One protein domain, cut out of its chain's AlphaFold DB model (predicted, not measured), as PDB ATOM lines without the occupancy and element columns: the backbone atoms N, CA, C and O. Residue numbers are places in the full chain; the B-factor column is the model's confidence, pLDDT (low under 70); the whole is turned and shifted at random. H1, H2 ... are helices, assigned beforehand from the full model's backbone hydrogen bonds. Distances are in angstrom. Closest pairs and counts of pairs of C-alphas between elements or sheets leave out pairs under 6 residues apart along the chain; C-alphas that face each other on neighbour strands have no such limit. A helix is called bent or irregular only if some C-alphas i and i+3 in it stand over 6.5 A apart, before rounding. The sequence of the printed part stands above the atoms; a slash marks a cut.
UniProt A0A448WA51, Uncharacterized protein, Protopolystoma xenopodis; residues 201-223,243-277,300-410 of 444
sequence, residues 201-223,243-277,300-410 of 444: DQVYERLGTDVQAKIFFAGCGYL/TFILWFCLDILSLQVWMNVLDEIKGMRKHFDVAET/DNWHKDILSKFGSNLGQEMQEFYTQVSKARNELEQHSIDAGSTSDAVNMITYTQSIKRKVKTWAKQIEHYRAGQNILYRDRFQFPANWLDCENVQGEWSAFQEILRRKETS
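This is residues 201 to 223, 243 to 277 and 300 to 410 of the 444 residues of an uncharacterized protein of Protopolystoma xenopodis (UniProt A0A448WA51). Four long helices lie side by side in a lengthwise, loosely packed bundle: H3 and H4 make its middle, H5 packs on both of them on one side, and H2, shifted along the bundle, packs on both with part of its length. A fifth helix, H1, lies loosely beside H2, away from H5, and residues 270 to 277 stick out beyond H2 as a free tail that adds to the length. The bundle H2, H3, H4, H5 is up and down, each helix running against the one before it in the chain. The printed part has 169 residues with five named helices, in the order H1 to H5, and no named strand; its class is all helix. The whole is loose, with a radius of gyration of the C-alphas of 20.3 A, and spans 80 by 40 by 25 A, only just elongated.

Begin with the longest helix, H4, residues 342 to 378: find C-alpha 342 at (192.999, 165.546, 117.876), and from there it runs 53.5 A to C-alpha 378 at (191.213, 190.265, 165.269). It has a kink of 37 degrees near residue 359, and it is neither bent nor irregular, but only just: C-alphas 357 and 360 are 6.4 A apart. Before it in the chain stands H3, residues 300 to 334, 50.2 A long. After it comes H5, residues 390 to 410, 30.0 A long, which ends at C-alpha 410, (200.166, 176.680, 124.517). H2 takes residues 243 to 269 and is 40.3 A long. Look for H1 at the first printed residues, 201 to 219; it measures 23.6 A and has a kink of 42 degrees near residue 208.

Start at the hub, H3 and H4, which touch three helices each. These two form a helical hairpin and touch at a shallow tilt of 21 degrees, opposite ways; their closest C-alphas, those of Gly 311 and Leu 376, are 7.1 A apart. H4 and H5 form a second helical hairpin and touch at a shallow tilt of 23 degrees, opposite ways, with the C-alphas of Arg 370 and Cys 390 closest at 6.0 A. H5 also touches H3, at residues 318 to 333 of H3 alone; look at Arg 329 and Phe 400, whose C-alphas are the closest, 5.4 A apart. H2 touches H4 with residues 252 to 259 alone, the same way at a shallow tilt of 8 degrees, and the closest C-alphas are those of Ile 252 and Gln 365, 6.6 A apart. H2 and H3 only just touch, with 3 pairs of C-alphas within 8 A, the closest being those of Trp 258 and Phe 310 at 7.0 A. H2 and H5 are apart. H1 is close to H2 but not clearly touching: the C-alphas of Val 211 and Ser 254 are 7.8 A apart. H1 and H3 are near each other, while H1 is apart from H4 and H5. Every O i to N i+4 pair is within hydrogen-bond range in H3 and H5; in H1 it is 14 of 15, in H2 19 of 23 and in H4 29 of 33.

The two C-alphas farthest apart are those of Thr 277 and Gly 340, 80.7 A. Without residues 270 to 277, which stand free, the body spans 64 by 40 by 25 A. Residues 224 to 242 are not printed, and C-alphas 223 and 243 are 16.1 A apart across that cut; residues 278 to 299 are not printed either, with 18.7 A between C-alphas 277 and 300. Of the links printed whole, H3 to H4 is short and H4 to H5 is long, with 11 residues. The mean pLDDT of the printed part is 74.3; look for values under 70 at residues 201 to 223, 243 to 256, 268, 271 to 273 and 335 to 341.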
ATOM      1  N   ASP A 201     172.589 177.201 170.528       67.75
ATOM      2  CA  ASP A 201     172.039 176.061 169.791       67.75
ATOM      3  C   ASP A 201     170.871 176.429 168.877       67.75
ATOM      4  O   ASP A 201     170.799 175.923 167.763       67.75
ATOM      5  N   GLN A 202     170.035 177.392 169.267       67.88
ATOM      6  CA  GLN A 202     168.930 177.873 168.429       67.88
ATOM      7  C   GLN A 202     169.422 178.722 167.250       67.88
ATOM      8  O   GLN A 202     168.841 178.699 166.164       67.88
ATOM      9  N   VAL A 203     170.515 179.467 167.444       65.69
ATOM     10  CA  VAL A 203     171.175 180.217 166.366       65.69
ATOM     11  C   VAL A 203     171.777 179.249 165.361       65.69
ATOM     12  O   VAL A 203     171.645 179.466 164.161       65.69
ATOM     13  N   TYR A 204     172.362 178.149 165.834       63.44
ATOM     14  CA  TYR A 204     172.868 177.094 164.961       63.44
ATOM     15  C   TYR A 204     171.772 176.274 164.312       63.44
ATOM     16  O   TYR A 204     171.972 175.851 163.190       63.44
ATOM     17  N   GLU A 205     170.634 176.040 164.953       64.19
ATOM     18  CA  GLU A 205     169.521 175.376 164.284       64.19
ATOM     19  C   GLU A 205     168.985 176.266 163.162       64.19
ATOM     20  O   GLU A 205     168.739 175.771 162.078       64.19
ATOM     21  N   ARG A 206     168.928 177.591 163.347       63.28
ATOM     22  CA  ARG A 206     168.501 178.521 162.287       63.28
ATOM     23  C   ARG A 206     169.540 178.725 161.180       63.28
ATOM     24  O   ARG A 206     169.206 178.592 160.006       63.28
ATOM     25  N   LEU A 207     170.798 179.000 161.527       62.69
ATOM     26  CA  LEU A 207     171.904 179.090 160.558       62.69
ATOM     27  C   LEU A 207     172.124 177.739 159.876       62.69
ATOM     28  O   LEU A 207     172.269 177.641 158.665       62.69
ATOM     29  N   GLY A 208     172.090 176.677 160.671       55.94
ATOM     30  CA  GLY A 208     172.210 175.297 160.251       55.94
ATOM     31  C   GLY A 208     171.011 174.815 159.459       55.94
ATOM     32  O   GLY A 208     171.235 173.980 158.614       55.94
ATOM     33  N   THR A 209     169.788 175.335 159.609       49.72
ATOM     34  CA  THR A 209     168.677 175.022 158.690       49.72
ATOM     35  C   THR A 209     168.895 175.617 157.309       49.72
ATOM     36  O   THR A 209     168.483 174.997 156.337       49.72
ATOM     37  N   ASP A 210     169.604 176.741 157.187       48.75
ATOM     38  CA  ASP A 210     169.995 177.272 155.876       48.75
ATOM     39  C   ASP A 210     171.125 176.426 155.253       48.75
ATOM     40  O   ASP A 210     171.157 176.197 154.048       48.75
ATOM     41  N   VAL A 211     171.996 175.840 156.087       47.31
ATOM     42  CA  VAL A 211     173.052 174.894 155.669       47.31
ATOM     43  C   VAL A 211     172.526 173.455 155.471       47.31
ATOM     44  O   VAL A 211     172.982 172.738 154.590       47.31
ATOM     45  N   GLN A 212     171.523 173.007 156.224       38.56
ATOM     46  CA  GLN A 212     170.885 171.688 156.143       38.56
ATOM     47  C   GLN A 212     169.796 171.664 155.079       38.56
ATOM     48  O   GLN A 212     169.583 170.615 154.481       38.56
ATOM     49  N   ALA A 213     169.174 172.800 154.749       40.31
ATOM     50  CA  ALA A 213     168.450 172.941 153.491       40.31
ATOM     51  C   ALA A 213     169.379 172.601 152.311       40.31
ATOM     52  O   ALA A 213     168.939 171.934 151.375       40.31
ATOM     53  N   LYS A 214     170.688 172.909 152.398       40.38
ATOM     54  CA  LYS A 214     171.684 172.432 151.418       40.38
ATOM     55  C   LYS A 214     171.840 170.913 151.434       40.38
ATOM     56  O   LYS A 214     171.940 170.333 150.360       40.38
ATOM     57  N   ILE A 215     171.799 170.250 152.596       39.75
ATOM     58  CA  ILE A 215     171.871 168.777 152.709       39.75
ATOM     59  C   ILE A 215     170.577 168.109 152.220       39.75
ATOM     60  O   ILE A 215     170.641 167.084 151.550       39.75
ATOM     61  N   PHE A 216     169.403 168.692 152.475       31.19
ATOM     62  CA  PHE A 216     168.123 168.157 152.007       31.19
ATOM     63  C   PHE A 216     167.986 168.291 150.482       31.19
ATOM     64  O   PHE A 216     167.575 167.343 149.815       31.19
ATOM     65  N   PHE A 217     168.427 169.411 149.895       34.97
ATOM     66  CA  PHE A 217     168.493 169.568 148.437       34.97
ATOM     67  C   PHE A 217     169.650 168.784 147.786       34.97
ATOM     68  O   PHE A 217     169.481 168.310 146.662       34.97
ATOM     69  N   ALA A 218     170.777 168.567 148.474       38.22
ATOM     70  CA  ALA A 218     171.868 167.704 148.000       38.22
ATOM     71  C   ALA A 218     171.524 166.202 148.090       38.22
ATOM     72  O   ALA A 218     171.866 165.432 147.195       38.22
ATOM     73  N   GLY A 219     170.792 165.780 149.127       32.78
ATOM     74  CA  GLY A 219     170.326 164.403 149.331       32.78
ATOM     75  C   GLY A 219     169.145 164.019 148.434       32.78
ATOM     76  O   GLY A 219     169.036 162.875 147.994       32.78
ATOM     77  N   CYS A 220     168.305 164.985 148.049       32.16
ATOM     78  CA  CYS A 220     167.226 164.776 147.079       32.16
ATOM     79  C   CYS A 220     167.718 164.757 145.609       32.16
ATOM     80  O   CYS A 220     166.924 164.783 144.667       32.16
ATOM     81  N   GLY A 221     169.033 164.639 145.384       39.66
ATOM     82  CA  GLY A 221     169.623 164.301 144.084       39.66
ATOM     83  C   GLY A 221     169.337 162.863 143.620       39.66
ATOM     84  O   GLY A 221     169.471 162.578 142.434       39.66
ATOM     85  N   TYR A 222     168.881 161.974 144.515       39.03
ATOM     86  CA  TYR A 222     168.536 160.583 144.178       39.03
ATOM     87  C   TYR A 222     167.031 160.320 143.983       39.03
ATOM     88  O   TYR A 222     166.662 159.302 143.406       39.03
ATOM     89  N   LEU A 223     166.147 161.242 144.388       34.38
ATOM     90  CA  LEU A 223     164.688 161.110 144.208       34.38
ATOM     91  C   LEU A 223     164.131 161.925 143.029       34.38
ATOM     92  O   LEU A 223     162.992 161.720 142.606       34.38
ATOM     93  N   THR A 243     171.898 175.166 137.466       47.41
ATOM     94  CA  THR A 243     171.699 174.507 138.770       47.41
ATOM     95  C   THR A 243     172.984 174.353 139.590       47.41
ATOM     96  O   THR A 243     172.938 174.454 140.810       47.41
ATOM     97  N   PHE A 244     174.143 174.198 138.942       42.22
ATOM     98  CA  PHE A 244     175.446 174.087 139.621       42.22
ATOM     99  C   PHE A 244     176.003 175.445 140.086       42.22
ATOM    100  O   PHE A 244     176.678 175.527 141.108       42.22
ATOM    101  N   ILE A 245     175.708 176.517 139.344       41.44
ATOM    102  CA  ILE A 245     176.118 177.890 139.684       41.44
ATOM    103  C   ILE A 245     175.271 178.416 140.852       41.44
ATOM    104  O   ILE A 245     175.804 179.073 141.742       41.44
ATOM    105  N   LEU A 246     173.977 178.077 140.891       41.50
ATOM    106  CA  LEU A 246     173.094 178.397 142.016       41.50
ATOM    107  C   LEU A 246     173.548 177.722 143.317       41.50
ATOM    108  O   LEU A 246     173.580 178.384 144.348       41.50
ATOM    109  N   TRP A 247     173.976 176.458 143.264       39.66
ATOM    110  CA  TRP A 247     174.412 175.707 144.449       39.66
ATOM    111  C   TRP A 247     175.703 176.261 145.086       39.66
ATOM    112  O   TRP A 247     175.765 176.390 146.302       39.66
ATOM    113  N   PHE A 248     176.684 176.709 144.289       42.28
ATOM    114  CA  PHE A 248     177.946 177.276 144.806       42.28
ATOM    115  C   PHE A 248     177.900 178.789 145.105       42.28
ATOM    116  O   PHE A 248     178.631 179.263 145.974       42.28
ATOM    117  N   CYS A 249     177.027 179.568 144.451       39.31
ATOM    118  CA  CYS A 249     176.749 180.949 144.882       39.31
ATOM    119  C   CYS A 249     176.120 181.002 146.290       39.31
ATOM    120  O   CYS A 249     176.267 182.004 146.989       39.31
ATOM    121  N   LEU A 250     175.456 179.922 146.712       43.38
ATOM    122  CA  LEU A 250     174.862 179.742 148.040       43.38
ATOM    123  C   LEU A 250     175.903 179.471 149.152       43.38
ATOM    124  O   LEU A 250     175.633 179.754 150.320       43.38
ATOM    125  N   ASP A 251     177.104 178.982 148.826       45.19
ATOM    126  CA  ASP A 251     178.194 178.815 149.808       45.19
ATOM    127  C   ASP A 251     178.921 180.131 150.102       45.19
ATOM    128  O   ASP A 251     179.179 180.448 151.261       45.19
ATOM    129  N   ILE A 252     179.111 180.977 149.085       49.75
ATOM    130  CA  ILE A 252     179.646 182.339 149.258       49.75
ATOM    131  C   ILE A 252     178.723 183.191 150.147       49.75
ATOM    132  O   ILE A 252     179.198 183.989 150.956       49.75
ATOM    133  N   LEU A 253     177.402 182.999 150.044       53.38
ATOM    134  CA  LEU A 253     176.433 183.699 150.892       53.38
ATOM    135  C   LEU A 253     176.540 183.281 152.369       53.38
ATOM    136  O   LEU A 253     176.375 184.115 153.252       53.38
ATOM    137  N   SER A 254     176.851 182.009 152.636       61.56
ATOM    138  CA  SER A 254     176.907 181.438 153.989       61.56
ATOM    139  C   SER A 254     177.994 182.094 154.838       61.56
ATOM    140  O   SER A 254     177.716 182.597 155.928       61.56
ATOM    141  N   LEU A 255     179.222 182.167 154.321       68.25
ATOM    142  CA  LEU A 255     180.348 182.725 155.071       68.25
ATOM    143  C   LEU A 255     180.162 184.229 155.313       68.25
ATOM    144  O   LEU A 255     180.462 184.728 156.395       68.25
ATOM    145  N   GLN A 256     179.557 184.931 154.351       69.94
ATOM    146  CA  GLN A 256     179.188 186.335 154.501       69.94
ATOM    147  C   GLN A 256     178.135 186.549 155.600       69.94
ATOM    148  O   GLN A 256     178.239 187.508 156.360       69.94
ATOM    149  N   VAL A 257     177.149 185.653 155.725       72.62
ATOM    150  CA  VAL A 257     176.157 185.703 156.813       72.62
ATOM    151  C   VAL A 257     176.840 185.534 158.170       72.62
ATOM    152  O   VAL A 257     176.577 186.324 159.071       72.62
ATOM    153  N   TRP A 258     177.772 184.585 158.312       74.38
ATOM    154  CA  TRP A 258     178.545 184.426 159.551       74.38
ATOM    155  C   TRP A 258     179.348 185.677 159.917       74.38
ATOM    156  O   TRP A 258     179.347 186.094 161.075       74.38
ATOM    157  N   MET A 259     180.007 186.294 158.935       76.12
ATOM    158  CA  MET A 259     180.775 187.523 159.148       76.12
ATOM    159  C   MET A 259     179.871 188.691 159.567       76.12
ATOM    160  O   MET A 259     180.198 189.400 160.517       76.12
ATOM    161  N   ASN A 260     178.709 188.846 158.924       77.25
ATOM    162  CA  ASN A 260     177.732 189.878 159.276       77.25
ATOM    163  C   ASN A 260     177.182 189.670 160.694       77.25
ATOM    164  O   ASN A 260     177.115 190.618 161.470       77.25
ATOM    165  N   VAL A 261     176.853 188.425 161.058       74.19
ATOM    166  CA  VAL A 261     176.396 188.074 162.409       74.19
ATOM    167  C   VAL A 261     177.471 188.413 163.444       74.19
ATOM    168  O   VAL A 261     177.166 189.041 164.453       74.19
ATOM    169  N   LEU A 262     178.740 188.074 163.197       74.56
ATOM    170  CA  LEU A 262     179.842 188.422 164.101       74.56
ATOM    171  C   LEU A 262     180.007 189.942 164.281       74.56
ATOM    172  O   LEU A 262     180.267 190.405 165.395       74.56
ATOM    173  N   ASP A 263     179.832 190.730 163.222       75.56
ATOM    174  CA  ASP A 263     179.910 192.191 163.312       75.56
ATOM    175  C   ASP A 263     178.675 192.808 164.002       75.56
ATOM    176  O   ASP A 263     178.830 193.720 164.821       75.56
ATOM    177  N   GLU A 264     177.466 192.278 163.783       73.88
ATOM    178  CA  GLU A 264     176.258 192.670 164.530       73.88
ATOM    179  C   GLU A 264     176.411 192.382 166.029       73.88
ATOM    180  O   GLU A 264     176.122 193.235 166.873       73.88
ATOM    181  N   ILE A 265     176.958 191.212 166.371       72.94
ATOM    182  CA  ILE A 265     177.267 190.807 167.747       72.94
ATOM    183  C   ILE A 265     178.220 191.801 168.413       72.94
ATOM    184  O   ILE A 265     178.030 192.165 169.578       72.94
ATOM    185  N   LYS A 266     179.219 192.311 167.693       75.44
ATOM    186  CA  LYS A 266     180.099 193.371 168.212       75.44
ATOM    187  C   LYS A 266     179.401 194.708 168.362       75.44
ATOM    188  O   LYS A 266     179.652 195.411 169.341       75.44
ATOM    189  N   GLY A 267     178.525 195.061 167.423       72.75
ATOM    190  CA  GLY A 267     177.687 196.254 167.517       72.75
ATOM    191  C   GLY A 267     176.858 196.261 168.801       72.75
ATOM    192  O   GLY A 267     176.835 197.261 169.516       72.75
ATOM    193  N   MET A 268     176.271 195.117 169.153       69.56
ATOM    194  CA  MET A 268     175.454 194.976 170.360       69.56
ATOM    195  C   MET A 268     176.255 195.152 171.660       69.56
ATOM    196  O   MET A 268     175.752 195.788 172.586       69.56
ATOM    197  N   ARG A 269     177.513 194.681 171.736       74.12
ATOM    198  CA  ARG A 269     178.372 194.841 172.934       74.12
ATOM    199  C   ARG A 269     178.590 196.304 173.312       74.12
ATOM    200  O   ARG A 269     178.593 196.623 174.497       74.12
ATOM    201  N   LYS A 270     178.720 197.198 172.325       73.81
ATOM    202  CA  LYS A 270     178.989 198.628 172.563       73.81
ATOM    203  C   LYS A 270     177.936 199.302 173.448       73.81
ATOM    204  O   LYS A 270     178.266 200.251 174.146       73.81
ATOM    205  N   HIS A 271     176.696 198.810 173.451       69.19
ATOM    206  CA  HIS A 271     175.637 199.343 174.313       69.19
ATOM    207  C   HIS A 271     175.766 198.921 175.786       69.19
ATOM    208  O   HIS A 271     175.224 199.601 176.653       69.19
ATOM    209  N   PHE A 272     176.476 197.825 176.075       66.50
ATOM    210  CA  PHE A 272     176.663 197.289 177.429       66.50
ATOM    211  C   PHE A 272     178.010 197.668 178.055       66.50
ATOM    212  O   PHE A 272     178.165 197.565 179.272       66.50
ATOM    213  N   ASP A 273     178.967 198.111 177.239       66.25
ATOM    214  CA  ASP A 273     180.329 198.482 177.643       66.25
ATOM    215  C   ASP A 273     180.397 199.924 178.189       66.25
ATOM    216  O   ASP A 273     181.212 200.750 177.780       66.25
ATOM    217  N   VAL A 274     179.468 200.261 179.089       76.19
ATOM    218  CA  VAL A 274     179.427 201.549 179.796       76.19
ATOM    219  C   VAL A 274     180.018 201.351 181.191       76.19
ATOM    220  O   VAL A 274     179.618 200.437 181.902       76.19
ATOM    221  N   ALA A 275     180.957 202.201 181.616       72.12
ATOM    222  CA  ALA A 275     181.611 202.069 182.927       72.12
ATOM    223  C   ALA A 275     180.662 202.309 184.121       72.12
ATOM    224  O   ALA A 275     180.968 201.952 185.260       72.12
ATOM    225  N   GLU A 276     179.516 202.935 183.871       81.06
ATOM    226  CA  GLU A 276     178.493 203.188 184.875       81.06
ATOM    227  C   GLU A 276     177.860 201.875 185.340       81.06
ATOM    228  O   GLU A 276     177.503 201.024 184.537       81.06
ATOM    229  N   THR A 277     177.682 201.726 186.651       84.62
ATOM    230  CA  THR A 277     177.034 200.553 187.271       84.62
ATOM    231  C   THR A 277     175.672 200.885 187.882       84.62
ATOM    232  O   THR A 277     174.946 199.994 188.344       84.62
ATOM    233  N   ASP A 300     180.675 186.900 176.345       83.06
ATOM    234  CA  ASP A 300     182.028 186.406 176.079       83.06
ATOM    235  C   ASP A 300     182.026 184.888 175.827       83.06
ATOM    236  O   ASP A 300     182.676 184.422 174.891       83.06
ATOM    237  N   ASN A 301     181.235 184.128 176.595       84.12
ATOM    238  CA  ASN A 301     181.043 182.694 176.359       84.12
ATOM    239  C   ASN A 301     180.393 182.429 174.995       84.12
ATOM    240  O   ASN A 301     180.907 181.649 174.201       84.12
ATOM    241  N   TRP A 302     179.298 183.124 174.693       81.12
ATOM    242  CA  TRP A 302     178.571 182.956 173.439       81.12
ATOM    243  C   TRP A 302     179.399 183.369 172.214       81.12
ATOM    244  O   TRP A 302     179.428 182.657 171.214       81.12
ATOM    245  N   HIS A 303     180.128 184.482 172.310       82.12
ATOM    246  CA  HIS A 303     181.055 184.954 171.288       82.12
ATOM    247  C   HIS A 303     182.172 183.935 171.061       82.12
ATOM    248  O   HIS A 303     182.471 183.618 169.914       82.12
ATOM    249  N   LYS A 304     182.749 183.369 172.130       85.38
ATOM    250  CA  LYS A 304     183.761 182.309 172.025       85.38
ATOM    251  C   LYS A 304     183.208 181.059 171.337       85.38
ATOM    252  O   LYS A 304     183.889 180.503 170.477       85.38
ATOM    253  N   ASP A 305     181.986 180.649 171.668       83.50
ATOM    254  CA  ASP A 305     181.343 179.484 171.056       83.50
ATOM    255  C   ASP A 305     181.085 179.708 169.560       83.50
ATOM    256  O   ASP A 305     181.461 178.868 168.741       83.50
ATOM    257  N   ILE A 306     180.508 180.855 169.182       81.75
ATOM    258  CA  ILE A 306     180.274 181.223 167.775       81.75
ATOM    259  C   ILE A 306     181.591 181.314 167.014       81.75
ATOM    260  O   ILE A 306     181.700 180.759 165.923       81.75
ATOM    261  N   LEU A 307     182.600 181.968 167.592       85.12
ATOM    262  CA  LEU A 307     183.920 182.105 166.986       85.12
ATOM    263  C   LEU A 307     184.571 180.735 166.765       85.12
ATOM    264  O   LEU A 307     185.141 180.493 165.703       85.12
ATOM    265  N   SER A 308     184.429 179.814 167.721       86.12
ATOM    266  CA  SER A 308     184.913 178.439 167.582       86.12
ATOM    267  C   SER A 308     184.224 177.687 166.452       86.12
ATOM    268  O   SER A 308     184.889 176.955 165.717       86.12
ATOM    269  N   LYS A 309     182.908 177.856 166.283       82.31
ATOM    270  CA  LYS A 309     182.179 177.194 165.195       82.31
ATOM    271  C   LYS A 309     182.474 177.822 163.837       82.31
ATOM    272  O   LYS A 309     182.715 177.086 162.885       82.31
ATOM    273  N   PHE A 310     182.533 179.150 163.757       84.12
ATOM    274  CA  PHE A 310     182.953 179.859 162.551       84.12
ATOM    275  C   PHE A 310     184.370 179.450 162.136       84.12
ATOM    276  O   PHE A 310     184.587 179.115 160.977       84.12
ATOM    277  N   GLY A 311     185.305 179.386 163.091       87.00
ATOM    278  CA  GLY A 311     186.659 178.889 162.866       87.00
ATOM    279  C   GLY A 311     186.666 177.459 162.331       87.00
ATOM    280  O   GLY A 311     187.290 177.199 161.309       87.00
ATOM    281  N   SER A 312     185.912 176.543 162.945       85.44
ATOM    282  CA  SER A 312     185.802 175.160 162.458       85.44
ATOM    283  C   SER A 312     185.236 175.074 161.036       85.44
ATOM    284  O   SER A 312     185.769 174.322 160.225       85.44
ATOM    285  N   ASN A 313     184.183 175.838 160.723       83.44
ATOM    286  CA  ASN A 313     183.566 175.841 159.395       83.44
ATOM    287  C   ASN A 313     184.505 176.436 158.337       83.44
ATOM    288  O   ASN A 313     184.703 175.841 157.284       83.44
ATOM    289  N   LEU A 314     185.127 177.580 158.640       85.88
ATOM    290  CA  LEU A 314     186.105 178.218 157.763       85.88
ATOM    291  C   LEU A 314     187.288 177.282 157.493       85.88
ATOM    292  O   LEU A 314     187.682 177.111 156.346       85.88
ATOM    293  N   GLY A 315     187.823 176.640 158.535       87.31
ATOM    294  CA  GLY A 315     188.931 175.699 158.403       87.31
ATOM    295  C   GLY A 315     188.576 174.485 157.545       87.31
ATOM    296  O   GLY A 315     189.378 174.078 156.706       87.31
ATOM    297  N   GLN A 316     187.368 173.932 157.709       85.50
ATOM    298  CA  GLN A 316     186.882 172.834 156.873       85.50
ATOM    299  C   GLN A 316     186.736 173.267 155.408       85.50
ATOM    300  O   GLN A 316     187.287 172.607 154.527       85.50
ATOM    301  N   GLU A 317     186.064 174.390 155.138       83.12
ATOM    302  CA  GLU A 317     185.899 174.889 153.769       83.12
ATOM    303  C   GLU A 317     187.243 175.212 153.103       83.12
ATOM    304  O   GLU A 317     187.443 174.891 151.933       83.12
ATOM    305  N   MET A 318     188.198 175.784 153.842       86.44
ATOM    306  CA  MET A 318     189.542 176.057 153.327       86.44
ATOM    307  C   MET A 318     190.289 174.773 152.947       86.44
ATOM    308  O   MET A 318     190.937 174.734 151.901       86.44
ATOM    309  N   GLN A 319     190.187 173.714 153.756       88.25
ATOM    310  CA  GLN A 319     190.790 172.407 153.460       88.25
ATOM    311  C   GLN A 319     190.135 171.729 152.247       88.25
ATOM    312  O   GLN A 319     190.823 171.186 151.374       88.25
ATOM    313  N   GLU A 320     188.805 171.786 152.152       86.19
ATOM    314  CA  GLU A 320     188.060 171.267 151.004       86.19
ATOM    315  C   GLU A 320     188.416 172.030 149.721       86.19
ATOM    316  O   GLU A 320     188.704 171.409 148.695       86.19
ATOM    317  N   PHE A 321     188.478 173.362 149.780       87.00
ATOM    318  CA  PHE A 321     188.884 174.207 148.660       87.00
ATOM    319  C   PHE A 321     190.326 173.927 148.226       87.00
ATOM    320  O   PHE A 321     190.581 173.735 147.037       87.00
ATOM    321  N   TYR A 322     191.261 173.827 149.174       89.00
ATOM    322  CA  TYR A 322     192.652 173.467 148.891       89.00
ATOM    323  C   TYR A 322     192.744 172.125 148.158       89.00
ATOM    324  O   TYR A 322     193.418 172.012 147.134       89.00
ATOM    325  N   THR A 323     192.002 171.119 148.624       89.88
ATOM    326  CA  THR A 323     191.949 169.795 147.990       89.88
ATOM    327  C   THR A 323     191.360 169.869 146.576       89.88
ATOM    328  O   THR A 323     191.873 169.229 145.655       89.88
ATOM    329  N   GLN A 324     190.315 170.678 146.366       86.56
ATOM    330  CA  GLN A 324     189.714 170.896 145.047       86.56
ATOM    331  C   GLN A 324     190.677 171.584 144.070       86.56
ATOM    332  O   GLN A 324     190.807 171.135 142.928       86.56
ATOM    333  N   VAL A 325     191.366 172.644 144.504       89.00
ATOM    334  CA  VAL A 325     192.350 173.369 143.685       89.00
ATOM    335  C   VAL A 325     193.546 172.475 143.371       89.00
ATOM    336  O   VAL A 325     193.948 172.393 142.212       89.00
ATOM    337  N   SER A 326     194.058 171.738 144.358       89.88
ATOM    338  CA  SER A 326     195.165 170.795 144.167       89.88
ATOM    339  C   SER A 326     194.803 169.688 143.171       89.88
ATOM    340  O   SER A 326     195.571 169.394 142.254       89.88
ATOM    341  N   LYS A 327     193.589 169.128 143.260       88.94
ATOM    342  CA  LYS A 327     193.096 168.141 142.290       88.94
ATOM    343  C   LYS A 327     192.993 168.725 140.877       88.94
ATOM    344  O   LYS A 327     193.481 168.104 139.936       88.94
ATOM    345  N   ALA A 328     192.420 169.920 140.724       87.31
ATOM    346  CA  ALA A 328     192.317 170.589 139.424       87.31
ATOM    347  C   ALA A 328     193.694 170.927 138.827       87.31
ATOM    348  O   ALA A 328     193.892 170.826 137.617       87.31
ATOM    349  N   ARG A 329     194.664 171.293 139.673       87.88
ATOM    350  CA  ARG A 329     196.059 171.501 139.277       87.88
ATOM    351  C   ARG A 329     196.677 170.213 138.735       87.88
ATOM    352  O   ARG A 329     197.199 170.222 137.626       87.88
ATOM    353  N   ASN A 330     196.554 169.107 139.470       88.12
ATOM    354  CA  ASN A 330     197.104 167.811 139.064       88.12
ATOM    355  C   ASN A 330     196.465 167.296 137.759       88.12
ATOM    356  O   ASN A 330     197.164 166.761 136.902       88.12
ATOM    357  N   GLU A 331     195.157 167.494 137.572       84.44
ATOM    358  CA  GLU A 331     194.458 167.161 136.321       84.44
ATOM    359  C   GLU A 331     194.961 168.022 135.140       84.44
ATOM    360  O   GLU A 331     195.216 167.495 134.056       84.44
ATOM    361  N   LEU A 332     195.190 169.330 135.340       81.06
ATOM    362  CA  LEU A 332     195.801 170.202 134.320       81.06
ATOM    363  C   LEU A 332     197.245 169.806 133.982       81.06
ATOM    364  O   LEU A 332     197.666 169.949 132.831       81.06
ATOM    365  N   GLU A 333     198.013 169.342 134.967       83.00
ATOM    366  CA  GLU A 333     199.389 168.877 134.772       83.00
ATOM    367  C   GLU A 333     199.439 167.550 134.004       83.00
ATOM    368  O   GLU A 333     200.242 167.426 133.077       83.00
ATOM    369  N   GLN A 334     198.557 166.596 134.328       79.69
ATOM    370  CA  GLN A 334     198.480 165.286 133.665       79.69
ATOM    371  C   GLN A 334     198.091 165.372 132.187       79.69
ATOM    372  O   GLN A 334     198.540 164.549 131.387       79.69
ATOM    373  N   HIS A 335     197.291 166.365 131.790       67.38
ATOM    374  CA  HIS A 335     196.998 166.618 130.381       67.38
ATOM    375  C   HIS A 335     198.233 167.203 129.671       67.38
ATOM    376  O   HIS A 335     198.420 168.419 129.576       67.38
ATOM    377  N   SER A 336     199.115 166.316 129.203       58.09
ATOM    378  CA  SER A 336     200.306 166.636 128.408       58.09
ATOM    379  C   SER A 336     199.949 167.342 127.092       58.09
ATOM    380  O   SER A 336     198.944 167.034 126.458       58.09
ATOM    381  N   ILE A 337     200.802 168.289 126.685       55.62
ATOM    382  CA  ILE A 337     200.696 169.055 125.428       55.62
ATOM    383  C   ILE A 337     201.070 168.180 124.210       55.62
ATOM    384  O   ILE A 337     200.712 168.515 123.082       55.62
ATOM    385  N   ASP A 338     201.706 167.027 124.449       55.56
ATOM    386  CA  ASP A 338     202.267 166.139 123.422       55.56
ATOM    387  C   ASP A 338     201.342 164.965 123.048       55.56
ATOM    388  O   ASP A 338     201.765 164.007 122.398       55.56
ATOM    389  N   ALA A 339     200.072 164.999 123.461       51.47
ATOM    390  CA  ALA A 339     199.111 163.958 123.110       51.47
ATOM    391  C   ALA A 339     198.766 164.047 121.612       51.47
ATOM    392  O   ALA A 339     197.961 164.870 121.185       51.47
ATOM    393  N   GLY A 340     199.409 163.198 120.807       57.28
ATOM    394  CA  GLY A 340     199.357 163.172 119.339       57.28
ATOM    395  C   GLY A 340     197.998 162.866 118.687       57.28
ATOM    396  O   GLY A 340     197.977 162.507 117.513       57.28
ATOM    397  N   SER A 341     196.873 163.001 119.400       66.44
ATOM    398  CA  SER A 341     195.517 162.803 118.878       66.44
ATOM    399  C   SER A 341     194.667 164.072 118.994       66.44
ATOM    400  O   SER A 341     194.567 164.689 120.054       66.44
ATOM    401  N   THR A 342     193.956 164.424 117.918       72.81
ATOM    402  CA  THR A 342     192.999 165.546 117.876       72.81
ATOM    403  C   THR A 342     191.908 165.429 118.951       72.81
ATOM    404  O   THR A 342     191.418 166.446 119.441       72.81
ATOM    405  N   SER A 343     191.542 164.206 119.361       73.25
ATOM    406  CA  SER A 343     190.586 163.968 120.456       73.25
ATOM    407  C   SER A 343     191.076 164.517 121.793       73.25
ATOM    408  O   SER A 343     190.301 165.100 122.551       73.25
ATOM    409  N   ASP A 344     192.368 164.364 122.070       70.06
ATOM    410  CA  ASP A 344     192.964 164.697 123.360       70.06
ATOM    411  C   ASP A 344     193.141 166.212 123.481       70.06
ATOM    412  O   ASP A 344     192.831 166.791 124.524       70.06
ATOM    413  N   ALA A 345     193.484 166.872 122.369       70.94
ATOM    414  CA  ALA A 345     193.478 168.328 122.259       70.94
ATOM    415  C   ALA A 345     192.076 168.923 122.507       70.94
ATOM    416  O   ALA A 345     191.928 169.883 123.264       70.94
ATOM    417  N   VAL A 346     191.019 168.334 121.931       76.56
ATOM    418  CA  VAL A 346     189.632 168.799 122.139       76.56
ATOM    419  C   VAL A 346     189.173 168.586 123.587       76.56
ATOM    420  O   VAL A 346     188.550 169.480 124.173       76.56
ATOM    421  N   ASN A 347     189.512 167.447 124.197       77.12
ATOM    422  CA  ASN A 347     189.216 167.167 125.605       77.12
ATOM    423  C   ASN A 347     189.925 168.162 126.539       77.12
ATOM    424  O   ASN A 347     189.300 168.709 127.448       77.12
ATOM    425  N   MET A 348     191.191 168.478 126.262       71.50
ATOM    426  CA  MET A 348     191.977 169.455 127.015       71.50
ATOM    427  C   MET A 348     191.415 170.879 126.899       71.50
ATOM    428  O   MET A 348     191.311 171.585 127.906       71.50
ATOM    429  N   ILE A 349     190.999 171.304 125.702       79.38
ATOM    430  CA  ILE A 349     190.346 172.609 125.495       79.38
ATOM    431  C   ILE A 349     189.029 172.666 126.275       79.38
ATOM    432  O   ILE A 349     188.759 173.649 126.968       79.38
ATOM    433  N   THR A 350     188.228 171.602 126.208       81.62
ATOM    434  CA  THR A 350     186.943 171.510 126.915       81.62
ATOM    435  C   THR A 350     187.136 171.591 128.430       81.62
ATOM    436  O   THR A 350     186.451 172.367 129.104       81.62
ATOM    437  N   TYR A 351     188.114 170.856 128.962       81.75
ATOM    438  CA  TYR A 351     188.456 170.879 130.381       81.75
ATOM    439  C   TYR A 351     188.973 172.256 130.823       81.75
ATOM    440  O   TYR A 351     188.437 172.837 131.770       81.75
ATOM    441  N   THR A 352     189.915 172.847 130.080       83.31
ATOM    442  CA  THR A 352     190.468 174.187 130.356       83.31
ATOM    443  C   THR A 352     189.369 175.255 130.385       83.31
ATOM    444  O   THR A 352     189.319 176.081 131.297       83.31
ATOM    445  N   GLN A 353     188.420 175.209 129.445       80.88
ATOM    446  CA  GLN A 353     187.272 176.122 129.425       80.88
ATOM    447  C   GLN A 353     186.328 175.907 130.615       80.88
ATOM    448  O   GLN A 353     185.786 176.874 131.159       80.88
ATOM    449  N   SER A 354     186.135 174.659 131.049       82.38
ATOM    450  CA  SER A 354     185.322 174.349 132.231       82.38
ATOM    451  C   SER A 354     185.934 174.930 133.511       82.38
ATOM    452  O   SER A 354     185.224 175.521 134.329       82.38
ATOM    453  N   ILE A 355     187.259 174.847 133.638       81.69
ATOM    454  CA  ILE A 355     188.024 175.362 134.768       81.69
ATOM    455  C   ILE A 355     188.049 176.894 134.761       81.69
ATOM    456  O   ILE A 355     187.776 177.517 135.785       81.69
ATOM    457  N   LYS A 356     188.240 177.522 133.596       83.25
ATOM    458  CA  LYS A 356     188.223 178.986 133.436       83.25
ATOM    459  C   LYS A 356     186.926 179.636 133.927       83.25
ATOM    460  O   LYS A 356     186.944 180.754 134.441       83.25
ATOM    461  N   ARG A 357     185.791 178.935 133.814       80.25
ATOM    462  CA  ARG A 357     184.508 179.400 134.371       80.25
ATOM    463  C   ARG A 357     184.517 179.424 135.901       80.25
ATOM    464  O   ARG A 357     183.952 180.346 136.481       80.25
ATOM    465  N   LYS A 358     185.177 178.454 136.540       80.88
ATOM    466  CA  LYS A 358     185.282 178.338 138.004       80.88
ATOM    467  C   LYS A 358     186.277 179.332 138.606       80.88
ATOM    468  O   LYS A 358     186.047 179.806 139.712       80.88
ATOM    469  N   VAL A 359     187.311 179.726 137.856       85.56
ATOM    470  CA  VAL A 359     188.365 180.656 138.313       85.56
ATOM    471  C   VAL A 359     187.815 181.960 138.894       85.56
ATOM    472  O   VAL A 359     188.281 182.416 139.933       85.56
ATOM    473  N   LYS A 360     186.799 182.556 138.252       79.56
ATOM    474  CA  LYS A 360     186.188 183.807 138.734       79.56
ATOM    475  C   LYS A 360     185.496 183.642 140.089       79.56
ATOM    476  O   LYS A 360     185.462 184.585 140.871       79.56
ATOM    477  N   THR A 361     184.927 182.470 140.344       79.50
ATOM    478  CA  THR A 361     184.245 182.146 141.600       79.50
ATOM    479  C   THR A 361     185.260 181.835 142.695       79.50
ATOM    480  O   THR A 361     185.161 182.382 143.789       79.50
ATOM    481  N   TRP A 362     186.277 181.036 142.372       84.69
ATOM    482  CA  TRP A 362     187.375 180.687 143.276       84.69
ATOM    483  C   TRP A 362     188.155 181.918 143.753       84.69
ATOM    484  O   TRP A 362     188.461 182.024 144.937       84.69
ATOM    485  N   ALA A 363     188.371 182.905 142.877       85.00
ATOM    486  CA  ALA A 363     188.978 184.179 143.262       85.00
ATOM    487  C   ALA A 363     188.185 184.910 144.364       85.00
ATOM    488  O   ALA A 363     188.777 185.402 145.319       85.00
ATOM    489  N   LYS A 364     186.846 184.931 144.277       85.44
ATOM    490  CA  LYS A 364     185.997 185.543 145.314       85.44
ATOM    491  C   LYS A 364     186.049 184.763 146.628       85.44
ATOM    492  O   LYS A 364     186.127 185.365 147.691       85.44
ATOM    493  N   GLN A 365     186.019 183.431 146.567       81.62
ATOM    494  CA  GLN A 365     186.083 182.580 147.764       81.62
ATOM    495  C   GLN A 365     187.365 182.818 148.567       81.62
ATOM    496  O   GLN A 365     187.310 182.946 149.783       81.62
ATOM    497  N   ILE A 366     188.497 182.978 147.886       86.75
ATOM    498  CA  ILE A 366     189.780 183.300 148.517       86.75
ATOM    499  C   ILE A 366     189.738 184.648 149.248       86.75
ATOM    500  O   ILE A 366     190.233 184.748 150.372       86.75
ATOM    501  N   GLU A 367     189.128 185.678 148.653       86.06
ATOM    502  CA  GLU A 367     188.939 186.971 149.327       86.06
ATOM    503  C   GLU A 367     188.094 186.822 150.600       86.06
ATOM    504  O   GLU A 367     188.445 187.387 151.639       86.06
ATOM    505  N   HIS A 368     187.035 186.006 150.557       84.19
ATOM    506  CA  HIS A 368     186.210 185.703 151.729       84.19
ATOM    507  C   HIS A 368     186.969 184.913 152.799       84.19
ATOM    508  O   HIS A 368     186.858 185.250 153.976       84.19
ATOM    509  N   TYR A 369     187.781 183.921 152.425       88.06
ATOM    510  CA  TYR A 369     188.606 183.178 153.383       88.06
ATOM    511  C   TYR A 369     189.628 184.083 154.064       88.06
ATOM    512  O   TYR A 369     189.774 184.037 155.285       88.06
ATOM    513  N   ARG A 370     190.263 184.983 153.307       89.00
ATOM    514  CA  ARG A 370     191.172 185.991 153.862       89.00
ATOM    515  C   ARG A 370     190.452 186.928 154.828       89.00
ATOM    516  O   ARG A 370     190.950 187.196 155.920       89.00
ATOM    517  N   ALA A 371     189.280 187.428 154.444       87.44
ATOM    518  CA  ALA A 371     188.493 188.304 155.302       87.44
ATOM    519  C   ALA A 371     188.013 187.576 156.574       87.44
ATOM    520  O   ALA A 371     188.100 188.137 157.666       87.44
ATOM    521  N   GLY A 372     187.590 186.315 156.460       86.75
ATOM    522  CA  GLY A 372     187.213 185.461 157.586       86.75
ATOM    523  C   GLY A 372     188.379 185.181 158.536       86.75
ATOM    524  O   GLY A 372     188.239 185.351 159.747       86.75
ATOM    525  N   GLN A 373     189.558 184.847 158.009       88.44
ATOM    526  CA  GLN A 373     190.750 184.602 158.824       88.44
ATOM    527  C   GLN A 373     191.241 185.882 159.522       88.44
ATOM    528  O   GLN A 373     191.630 185.836 160.688       88.44
ATOM    529  N   ASN A 374     191.135 187.045 158.872       89.19
ATOM    530  CA  ASN A 374     191.415 188.336 159.510       89.19
ATOM    531  C   ASN A 374     190.485 188.614 160.702       89.19
ATOM    532  O   ASN A 374     190.933 189.161 161.712       89.19
ATOM    533  N   ILE A 375     189.205 188.230 160.617       86.00
ATOM    534  CA  ILE A 375     188.273 188.338 161.748       86.00
ATOM    535  C   ILE A 375     188.714 187.419 162.894       86.00
ATOM    536  O   ILE A 375     188.762 187.875 164.035       86.00
ATOM    537  N   LEU A 376     189.115 186.176 162.599       88.06
ATOM    538  CA  LEU A 376     189.634 185.244 163.609       88.06
ATOM    539  C   LEU A 376     190.892 185.780 164.311       88.06
ATOM    540  O   LEU A 376     190.991 185.698 165.536       88.06
ATOM    541  N   TYR A 377     191.825 186.381 163.562       87.75
ATOM    542  CA  TYR A 377     193.006 187.038 164.133       87.75
ATOM    543  C   TYR A 377     192.629 188.233 165.015       87.75
ATOM    544  O   TYR A 377     193.115 188.349 166.143       87.75
ATOM    545  N   ARG A 378     191.727 189.101 164.528       87.12
ATOM    546  CA  ARG A 378     191.213 190.265 165.269       87.12
ATOM    547  C   ARG A 378     190.605 189.854 166.611       87.12
ATOM    548  O   ARG A 378     190.826 190.533 167.612       87.12
ATOM    549  N   ASP A 379     189.894 188.731 166.631       83.94
ATOM    550  CA  ASP A 379     189.166 188.234 167.801       83.94
ATOM    551  C   ASP A 379     189.965 187.248 168.660       83.94
ATOM    552  O   ASP A 379     189.414 186.642 169.577       83.94
ATOM    553  N   ARG A 380     191.280 187.137 168.414       86.62
ATOM    554  CA  ARG A 380     192.226 186.313 169.188       86.62
ATOM    555  C   ARG A 380     191.801 184.844 169.272       86.62
ATOM    556  O   ARG A 380     191.940 184.204 170.317       86.62
ATOM    557  N   PHE A 381     191.277 184.314 168.171       87.44
ATOM    558  CA  PHE A 381     190.932 182.905 168.069       87.44
ATOM    559  C   PHE A 381     192.172 182.015 168.260       87.44
ATOM    560  O   PHE A 381     193.263 182.336 167.787       87.44
ATOM    561  N   GLN A 382     192.004 180.887 168.955       86.00
ATOM    562  CA  GLN A 382     193.062 179.891 169.106       86.00
ATOM    563  C   GLN A 382     193.009 178.915 167.935       86.00
ATOM    564  O   GLN A 382     192.115 178.073 167.858       86.00
ATOM    565  N   PHE A 383     193.975 179.035 167.029       86.75
ATOM    566  CA  PHE A 383     194.051 178.178 165.854       86.75
ATOM    567  C   PHE A 383     194.488 176.749 166.227       86.75
ATOM    568  O   PHE A 383     195.459 176.579 166.970       86.75
ATOM    569  N   PRO A 384     193.801 175.714 165.712       87.50
ATOM    570  CA  PRO A 384     194.247 174.328 165.813       87.50
ATOM    571  C   PRO A 384     195.614 174.098 165.150       87.50
ATOM    572  O   PRO A 384     195.970 174.772 164.188       87.50
ATOM    573  N   ALA A 385     196.362 173.086 165.601       80.38
ATOM    574  CA  ALA A 385     197.684 172.768 165.046       80.38
ATOM    575  C   ALA A 385     197.652 172.329 163.565       80.38
ATOM    576  O   ALA A 385     198.646 172.461 162.860       80.38
ATOM    577  N   ASN A 386     196.514 171.816 163.089       84.62
ATOM    578  CA  ASN A 386     196.276 171.405 161.702       84.62
ATOM    579  C   ASN A 386     195.626 172.510 160.844       84.62
ATOM    580  O   ASN A 386     195.047 172.215 159.795       84.62
ATOM    581  N   TRP A 387     195.664 173.763 161.300       87.19
ATOM    582  CA  TRP A 387     195.080 174.883 160.575       87.19
ATOM    583  C   TRP A 387     195.844 175.172 159.280       87.19
ATOM    584  O   TRP A 387     197.067 175.311 159.279       87.19
ATOM    585  N   LEU A 388     195.111 175.286 158.174       87.38
ATOM    586  CA  LEU A 388     195.659 175.713 156.894       87.38
ATOM    587  C   LEU A 388     195.549 177.233 156.798       87.38
ATOM    588  O   LEU A 388     194.442 177.762 156.776       87.38
ATOM    589  N   ASP A 389     196.680 177.931 156.732       87.88
ATOM    590  CA  ASP A 389     196.664 179.380 156.531       87.88
ATOM    591  C   ASP A 389     196.156 179.735 155.121       87.88
ATOM    592  O   ASP A 389     196.494 179.068 154.135       87.88
ATOM    593  N   CYS A 390     195.371 180.809 155.003       87.69
ATOM    594  CA  CYS A 390     194.986 181.403 153.729       87.69
ATOM    595  C   CYS A 390     196.195 181.739 152.854       87.69
ATOM    596  O   CYS A 390     196.064 181.690 151.634       87.69
ATOM    597  N   GLU A 391     197.370 182.005 153.432       87.56
ATOM    598  CA  GLU A 391     198.609 182.191 152.670       87.56
ATOM    599  C   GLU A 391     199.006 180.925 151.898       87.56
ATOM    600  O   GLU A 391     199.377 181.006 150.725       87.56
ATOM    601  N   ASN A 392     198.839 179.742 152.496       89.06
ATOM    602  CA  ASN A 392     199.112 178.467 151.828       89.06
ATOM    603  C   ASN A 392     198.075 178.179 150.732       89.06
ATOM    604  O   ASN A 392     198.432 177.747 149.636       89.06
ATOM    605  N   VAL A 393     196.794 178.476 150.992       88.75
ATOM    606  CA  VAL A 393     195.724 178.383 149.979       88.75
ATOM    607  C   VAL A 393     195.998 179.329 148.806       88.75
ATOM    608  O   VAL A 393     195.858 178.940 147.647       88.75
ATOM    609  N   GLN A 394     196.430 180.558 149.093       89.06
ATOM    610  CA  GLN A 394     196.811 181.557 148.098       89.06
ATOM    611  C   GLN A 394     198.035 181.113 147.289       89.06
ATOM    612  O   GLN A 394     198.099 181.366 146.082       89.06
ATOM    613  N   GLY A 395     198.993 180.447 147.935       89.25
ATOM    614  CA  GLY A 395     200.156 179.845 147.290       89.25
ATOM    615  C   GLY A 395     199.753 178.801 146.250       89.25
ATOM    616  O   GLY A 395     200.106 178.937 145.077       89.25
ATOM    617  N   GLU A 396     198.942 177.814 146.640       88.25
ATOM    618  CA  GLU A 396     198.435 176.792 145.710       88.25
ATOM    619  C   GLU A 396     197.558 177.384 144.606       88.25
ATOM    620  O   GLU A 396     197.657 176.984 143.444       88.25
ATOM    621  N   TRP A 397     196.739 178.383 144.937       90.00
ATOM    622  CA  TRP A 397     195.952 179.109 143.949       90.00
ATOM    623  C   TRP A 397     196.830 179.797 142.901       90.00
ATOM    624  O   TRP A 397     196.571 179.688 141.702       90.00
ATOM    625  N   SER A 398     197.901 180.461 143.339       89.12
ATOM    626  CA  SER A 398     198.849 181.142 142.455       89.12
ATOM    627  C   SER A 398     199.601 180.145 141.565       89.12
ATOM    628  O   SER A 398     199.763 180.388 140.368       89.12
ATOM    629  N   ALA A 399     200.000 178.993 142.115       89.50
ATOM    630  CA  ALA A 399     200.626 177.914 141.352       89.50
ATOM    631  C   ALA A 399     199.679 177.361 140.273       89.50
ATOM    632  O   ALA A 399     200.055 177.235 139.105       89.50
ATOM    633  N   PHE A 400     198.422 177.107 140.639       90.81
ATOM    634  CA  PHE A 400     197.378 176.696 139.707       90.81
ATOM    635  C   PHE A 400     197.136 177.744 138.603       90.81
ATOM    636  O   PHE A 400     197.032 177.383 137.428       90.81
ATOM    637  N   GLN A 401     197.090 179.039 138.943       89.38
ATOM    638  CA  GLN A 401     196.918 180.115 137.960       89.38
ATOM    639  C   GLN A 401     198.072 180.173 136.954       89.38
ATOM    640  O   GLN A 401     197.828 180.359 135.760       89.38
ATOM    641  N   GLU A 402     199.315 179.981 137.400       89.56
ATOM    642  CA  GLU A 402     200.473 179.967 136.505       89.56
ATOM    643  C   GLU A 402     200.446 178.758 135.556       89.56
ATOM    644  O   GLU A 402     200.705 178.907 134.360       89.56
ATOM    645  N   ILE A 403     200.056 177.574 136.042       86.88
ATOM    646  CA  ILE A 403     199.880 176.383 135.192       86.88
ATOM    647  C   ILE A 403     198.780 176.625 134.160       86.88
ATOM    648  O   ILE A 403     198.989 176.387 132.967       86.88
ATOM    649  N   LEU A 404     197.634 177.159 134.589       86.94
ATOM    650  CA  LEU A 404     196.535 177.498 133.692       86.94
ATOM    651  C   LEU A 404     196.988 178.493 132.612       86.94
ATOM    652  O   LEU A 404     196.731 178.264 131.433       86.94
ATOM    653  N   ARG A 405     197.730 179.546 132.981       87.50
ATOM    654  CA  ARG A 405     198.254 180.556 132.045       87.50
ATOM    655  C   ARG A 405     199.209 179.953 131.011       87.50
ATOM    656  O   ARG A 405     199.129 180.283 129.823       87.50
ATOM    657  N   ARG A 406     200.099 179.051 131.435       86.00
ATOM    658  CA  ARG A 406     201.016 178.332 130.531       86.00
ATOM    659  C   ARG A 406     200.247 177.461 129.540       86.00
ATOM    660  O   ARG A 406     200.514 177.527 128.341       86.00
ATOM    661  N   LYS A 407     199.257 176.696 130.016       83.88
ATOM    662  CA  LYS A 407     198.406 175.857 129.158       83.88
ATOM    663  C   LYS A 407     197.563 176.693 128.195       83.88
ATOM    664  O   LYS A 407     197.486 176.347 127.022       83.88
ATOM    665  N   GLU A 408     197.003 177.821 128.633       84.50
ATOM    666  CA  GLU A 408     196.280 178.750 127.752       84.50
ATOM    667  C   GLU A 408     197.173 179.302 126.636       84.50
ATOM    668  O   GLU A 408     196.750 179.343 125.482       84.50
ATOM    669  N   THR A 409     198.416 179.670 126.958       84.88
ATOM    670  CA  THR A 409     199.385 180.161 125.965       84.88
ATOM    671  C   THR A 409     199.715 179.075 124.935       84.88
ATOM    672  O   THR A 409     199.717 179.342 123.735       84.88
ATOM    673  N   SER A 410     199.910 177.833 125.390       78.50
ATOM    674  CA  SER A 410     200.166 176.680 124.517       78.50
ATOM    675  C   SER A 410     198.966 176.314 123.632       78.50
ATOM    676  O   SER A 410     199.137 175.968 122.463       78.50
TER     677      SER A 410